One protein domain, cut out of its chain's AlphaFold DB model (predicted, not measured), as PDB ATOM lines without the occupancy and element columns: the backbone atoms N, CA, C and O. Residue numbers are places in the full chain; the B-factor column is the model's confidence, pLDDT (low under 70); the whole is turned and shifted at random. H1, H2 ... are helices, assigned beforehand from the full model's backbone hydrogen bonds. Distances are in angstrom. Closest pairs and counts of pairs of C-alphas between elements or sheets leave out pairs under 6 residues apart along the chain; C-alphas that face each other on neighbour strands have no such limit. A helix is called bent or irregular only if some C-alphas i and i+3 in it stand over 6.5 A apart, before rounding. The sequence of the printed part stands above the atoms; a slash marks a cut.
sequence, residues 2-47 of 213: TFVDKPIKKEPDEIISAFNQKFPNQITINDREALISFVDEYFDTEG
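Overview. This is residues 2 to 47 of the 213 residues of a protein of Brugia pahangi (UniProt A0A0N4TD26). Two helices running opposite ways make a loose, narrow V, with the start of H1 near the end of H2 and the link between them spanning the wide end. The two unnamed end stretches, residues 2 to 11 and 43 to 47, lie at the narrow end. The printed part has 46 residues, with two named helices, H1 then H2, no named strand, and the class all helix. It is only just compact, close to loose, with a radius of gyration of the C-alphas of 10.9 A and spans of 30 by 21 by 14 A.

Arrangement. H1, residues 12 to 22, and H2, residues 29 to 42, are close but not clearly touching; their closest C-alphas, of Ile 15 and Tyr 42, are 7.0 A apart. They run opposite ways at a shallow tilt of 34 degrees, only just short of steep. Every O i to N i+4 pair is within hydrogen-bond range in H1, and 8 of 10 in H2.

Along the chain. H1 begins at C-alpha 12 (223.598, 182.547, 122.648) and is 15.3 A long. H2 is 20.3 A long and ends at C-alpha 42 (217.054, 177.832, 116.825). H2 is irregular: C-alphas 30 and 33 are 7.5 A apart.

Size, cuts and confidence. The C-alphas of Asn 25 and Gly 47, the two farthest apart, are separated by 31.7 A. The H1 to H2 link is short, and the printed part has no cut. No printed residue is under 70 in pLDDT.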
ATOM      1  N   THR A   2     228.731 173.748 107.137       87.50
ATOM      2  CA  THR A   2     227.261 173.885 107.153       87.50
ATOM      3  C   THR A   2     226.791 174.417 108.496       87.50
ATOM      4  O   THR A   2     226.382 175.561 108.571       87.50
ATOM      5  N   PHE A   3     226.948 173.652 109.583       94.12
ATOM      6  CA  PHE A   3     226.431 174.061 110.896       94.12
ATOM      7  C   PHE A   3     227.053 175.360 111.436       94.12
ATOM      8  O   PHE A   3     226.334 176.231 111.902       94.12
ATOM      9  N   VAL A   4     228.375 175.528 111.313       93.25
ATOM     10  CA  VAL A   4     229.080 176.744 111.776       93.25
ATOM     11  C   VAL A   4     228.753 178.009 110.971       93.25
ATOM     12  O   VAL A   4     229.091 179.113 111.397       93.25
ATOM     13  N   ASP A   5     228.087 177.855 109.826       95.31
ATOM     14  CA  ASP A   5     227.676 178.954 108.946       95.31
ATOM     15  C   ASP A   5     226.195 179.301 109.138       95.31
ATOM     16  O   ASP A   5     225.686 180.198 108.469       95.31
ATOM     17  N   LYS A   6     225.488 178.584 110.023       96.94
ATOM     18  CA  LYS A   6     224.097 178.865 110.359       96.94
ATOM     19  C   LYS A   6     224.027 180.004 111.376       96.94
ATOM     20  O   LYS A   6     224.577 179.858 112.472       96.94
ATOM     21  N   PRO A   7     223.333 181.106 111.065       97.50
ATOM     22  CA  PRO A   7     222.996 182.102 112.069       97.50
ATOM     23  C   PRO A   7     222.121 181.502 113.162       97.50
ATOM     24  O   PRO A   7     221.349 180.574 112.917       97.50
ATOM     25  N   ILE A   8     222.208 182.058 114.364       97.69
ATOM     26  CA  ILE A   8     221.296 181.714 115.452       97.69
ATOM     27  C   ILE A   8     220.129 182.703 115.520       97.69
ATOM     28  O   ILE A   8     220.277 183.912 115.319       97.69
ATOM     29  N   LYS A   9     218.937 182.196 115.839       97.31
ATOM     30  CA  LYS A   9     217.691 182.980 115.863       97.31
ATOM     31  C   LYS A   9     217.476 183.773 117.154       97.31
ATOM     32  O   LYS A   9     216.628 184.663 117.190       97.31
ATOM     33  N   LYS A  10     218.224 183.446 118.209       96.81
ATOM     34  CA  LYS A  10     218.126 184.008 119.567       96.81
ATOM     35  C   LYS A  10     219.518 184.312 120.120       96.81
ATOM     36  O   LYS A  10     220.512 183.964 119.485       96.81
ATOM     37  N   GLU A  11     219.587 184.959 121.281       96.19
ATOM     38  CA  GLU A  11     220.865 185.198 121.954       96.19
ATOM     39  C   GLU A  11     221.537 183.873 122.362       96.19
ATOM     40  O   GLU A  11     220.836 182.927 122.738       96.19
ATOM     41  N   PRO A  12     222.882 183.783 122.327       95.94
ATOM     42  CA  PRO A  12     223.598 182.547 122.648       95.94
ATOM     43  C   PRO A  12     223.190 181.921 123.988       95.94
ATOM     44  O   PRO A  12     222.977 180.712 124.059       95.94
ATOM     45  N   ASP A  13     223.022 182.741 125.029       97.12
ATOM     46  CA  ASP A  13     222.689 182.273 126.380       97.12
ATOM     47  C   ASP A  13     221.280 181.660 126.456       97.12
ATOM     48  O   ASP A  13     221.065 180.681 127.176       97.12
ATOM     49  N   GLU A  14     220.326 182.180 125.674       97.69
ATOM     50  CA  GLU A  14     218.974 181.616 125.569       97.69
ATOM     51  C   GLU A  14     219.012 180.234 124.916       97.69
ATOM     52  O   GLU A  14     218.393 179.293 125.411       97.69
ATOM     53  N   ILE A  15     219.784 180.086 123.836       97.75
ATOM     54  CA  ILE A  15     219.899 178.821 123.099       97.75
ATOM     55  C   ILE A  15     220.623 177.774 123.937       97.75
ATOM     56  O   ILE A  15     220.185 176.629 123.987       97.75
ATOM     57  N   ILE A  16     221.698 178.156 124.629       97.56
ATOM     58  CA  ILE A  16     222.419 177.263 125.544       97.56
ATOM     59  C   ILE A  16     221.490 176.797 126.669       97.56
ATOM     60  O   ILE A  16     221.450 175.607 126.983       97.56
ATOM     61  N   SER A  17     220.704 177.710 127.246       98.19
ATOM     62  CA  SER A  17     219.737 177.372 128.296       98.19
ATOM     63  C   SER A  17     218.655 176.416 127.784       98.19
ATOM     64  O   SER A  17     218.401 175.387 128.412       98.19
ATOM     65  N   ALA A  18     218.075 176.700 126.613       98.19
ATOM     66  CA  ALA A  18     217.079 175.844 125.972       98.19
ATOM     67  C   ALA A  18     217.650 174.461 125.615       98.19
ATOM     68  O   ALA A  18     216.983 173.443 125.813       98.19
ATOM     69  N   PHE A  19     218.897 174.405 125.139       97.81
ATOM     70  CA  PHE A  19     219.585 173.157 124.819       97.81
ATOM     71  C   PHE A  19     219.785 172.297 126.068       97.81
ATOM     72  O   PHE A  19     219.390 171.134 126.076       97.81
ATOM     73  N   ASN A  20     220.326 172.874 127.144       97.44
ATOM     74  CA  ASN A  20     220.564 172.160 128.401       97.44
ATOM     75  C   ASN A  20     219.260 171.688 129.060       97.44
ATOM     76  O   ASN A  20     219.229 170.625 129.674       97.44
ATOM     77  N   GLN A  21     218.171 172.453 128.918       97.31
ATOM     78  CA  GLN A  21     216.851 172.042 129.394       97.31
ATOM     79  C   GLN A  21     216.284 170.870 128.582       97.31
ATOM     80  O   GLN A  21     215.686 169.961 129.156       97.31
ATOM     81  N   LYS A  22     216.451 170.890 127.254       97.00
ATOM     82  CA  LYS A  22     215.935 169.848 126.352       97.00
ATOM     83  C   LYS A  22     216.757 168.561 126.408       97.00
ATOM     84  O   LYS A  22     216.189 167.477 126.310       97.00
ATOM     85  N   PHE A  23     218.068 168.678 126.601       96.88
ATOM     86  CA  PHE A  23     219.019 167.568 126.646       96.88
ATOM     87  C   PHE A  23     219.797 167.566 127.976       96.88
ATOM     88  O   PHE A  23     221.004 167.800 127.985       96.88
ATOM     89  N   PRO A  24     219.134 167.299 129.120       95.38
ATOM     90  CA  PRO A  24     219.776 167.352 130.438       95.38
ATOM     91  C   PRO A  24     220.742 166.186 130.696       95.38
ATOM     92  O   PRO A  24     221.530 166.228 131.639       95.38
ATOM     93  N   ASN A  25     220.667 165.131 129.881       94.94
ATOM     94  CA  ASN A  25     221.462 163.914 129.998       94.94
ATOM     95  C   ASN A  25     222.346 163.725 128.760       94.94
ATOM     96  O   ASN A  25     222.220 164.438 127.765       94.94
ATOM     97  N   GLN A  26     223.223 162.720 128.805       93.88
ATOM     98  CA  GLN A  26     224.054 162.359 127.663       93.88
ATOM     99  C   GLN A  26     223.195 162.042 126.429       93.88
ATOM    100  O   GLN A  26     222.355 161.146 126.458       93.88
ATOM    101  N   ILE A  27     223.464 162.766 125.345       95.12
ATOM    102  CA  ILE A  27     222.812 162.600 124.048       95.12
ATOM    103  C   ILE A  27     223.223 161.266 123.421       95.12
ATOM    104  O   ILE A  27     224.400 160.894 123.401       95.12
ATOM    105  N   THR A  28     222.243 160.571 122.860       95.88
ATOM    106  CA  THR A  28     222.378 159.275 122.197       95.88
ATOM    107  C   THR A  28     221.850 159.331 120.762       95.88
ATOM    108  O   THR A  28     221.292 160.330 120.311       95.88
ATOM    109  N   ILE A  29     221.992 158.231 120.015       94.75
ATOM    110  CA  ILE A  29     221.456 158.125 118.648       94.75
ATOM    111  C   ILE A  29     219.925 158.282 118.591       94.75
ATOM    112  O   ILE A  29     219.394 158.721 117.572       94.75
ATOM    113  N   ASN A  30     219.225 157.973 119.686       95.81
ATOM    114  CA  ASN A  30     217.769 158.083 119.774       95.81
ATOM    115  C   ASN A  30     217.293 159.543 119.824       95.81
ATOM    116  O   ASN A  30     216.139 159.820 119.515       95.81
ATOM    117  N   ASP A  31     218.184 160.486 120.141       96.62
ATOM    118  CA  ASP A  31     217.874 161.916 120.227       96.62
ATOM    119  C   ASP A  31     217.993 162.634 118.874       96.62
ATOM    120  O   ASP A  31     217.809 163.849 118.788       96.62
ATOM    121  N   ARG A  32     218.305 161.905 117.793       96.38
ATOM    122  CA  ARG A  32     218.585 162.483 116.470       96.38
ATOM    123  C   ARG A  32     217.458 163.378 115.958       96.38
ATOM    124  O   ARG A  32     217.736 164.466 115.466       96.38
ATOM    125  N   GLU A  33     216.208 162.931 116.049       97.69
ATOM    126  CA  GLU A  33     215.058 163.722 115.585       97.69
ATOM    127  C   GLU A  33     214.862 164.973 116.445       97.69
ATOM    128  O   GLU A  33     214.699 166.068 115.912       97.69
ATOM    129  N   ALA A  34     214.993 164.839 117.768       97.31
ATOM    130  CA  ALA A  34     214.897 165.962 118.693       97.31
ATOM    131  C   ALA A  34     216.000 167.008 118.462       97.31
ATOM    132  O   ALA A  34     215.730 168.207 118.574       97.31
ATOM    133  N   LEU A  35     217.220 166.573 118.123       96.94
ATOM    134  CA  LEU A  35     218.331 167.448 117.745       96.94
ATOM    135  C   LEU A  35     218.056 168.183 116.439       96.94
ATOM    136  O   LEU A  35     218.283 169.386 116.379       96.94
ATOM    137  N   ILE A  36     217.554 167.492 115.414       96.38
ATOM    138  CA  ILE A  36     217.190 168.128 114.139       96.38
ATOM    139  C   ILE A  36     216.125 169.194 114.386       96.38
ATOM    140  O   ILE A  36     216.340 170.343 114.020       96.38
ATOM    141  N   SER A  37     215.051 168.865 115.108       97.88
ATOM    142  CA  SER A  37     214.018 169.847 115.445       97.88
ATOM    143  C   SER A  37     214.560 171.016 116.269       97.88
ATOM    144  O   SER A  37     214.124 172.142 116.071       97.88
ATOM    145  N   PHE A  38     215.513 170.781 117.178       98.12
ATOM    146  CA  PHE A  38     216.161 171.866 117.919       98.12
ATOM    147  C   PHE A  38     216.981 172.775 116.993       98.12
ATOM    148  O   PHE A  38     216.908 173.996 117.104       98.12
ATOM    149  N   VAL A  39     217.743 172.200 116.060       97.31
ATOM    150  CA  VAL A  39     218.492 172.984 115.073       97.31
ATOM    151  C   VAL A  39     217.536 173.791 114.196       97.31
ATOM    152  O   VAL A  39     217.733 174.993 114.053       97.31
ATOM    153  N   ASP A  40     216.469 173.176 113.685       97.00
ATOM    154  CA  ASP A  40     215.465 173.852 112.855       97.00
ATOM    155  C   ASP A  40     214.742 174.973 113.616       97.00
ATOM    156  O   ASP A  40     214.390 175.999 113.035       97.00
ATOM    157  N   GLU A  41     214.541 174.812 114.925       98.12
ATOM    158  CA  GLU A  41     213.927 175.813 115.794       98.12
ATOM    159  C   GLU A  41     214.858 177.014 116.018       98.12
ATOM    160  O   GLU A  41     214.417 178.149 115.840       98.12
ATOM    161  N   TYR A  42     216.141 176.790 116.326       98.31
ATOM    162  CA  TYR A  42     217.054 177.832 116.825       98.31
ATOM    163  C   TYR A  42     218.086 178.361 115.823       98.31
ATOM    164  O   TYR A  42     218.720 179.380 116.106       98.31
ATOM    165  N   PHE A  43     218.256 177.721 114.668       98.19
ATOM    166  CA  PHE A  43     219.260 178.090 113.670       98.19
ATOM    167  C   PHE A  43     218.612 178.371 112.316       98.19
ATOM    168  O   PHE A  43     217.674 177.688 111.901       98.19
ATOM    169  N   ASP A  44     219.107 179.391 111.627       97.31
ATOM    170  CA  ASP A  44     218.710 179.702 110.258       97.31
ATOM    171  C   ASP A  44     219.477 178.836 109.240       97.31
ATOM    172  O   ASP A  44     220.345 178.011 109.563       97.31
ATOM    173  N   THR A  45     219.137 178.998 107.965       95.44
ATOM    174  CA  THR A  45     219.867 178.361 106.865       95.44
ATOM    175  C   THR A  45     221.242 179.006 106.706       95.44
ATOM    176  O   THR A  45     221.389 180.224 106.800       95.44
ATOM    177  N   GLU A  46     222.269 178.202 106.457       94.19
ATOM    178  CA  GLU A  46     223.608 178.705 106.170       94.19
ATOM    179  C   GLU A  46     223.607 179.620 104.937       94.19
ATOM    180  O   GLU A  46     222.962 179.325 103.932       94.19
ATOM    181  N   GLY A  47     224.322 180.742 105.014       93.12
ATOM    182  CA  GLY A  47     224.318 181.759 103.956       93.12
ATOM    183  C   GLY A  47     223.128 182.715 103.986       93.12
ATOM    184  O   GLY A  47     223.105 183.660 103.210       93.12
TER     185      GLY A  47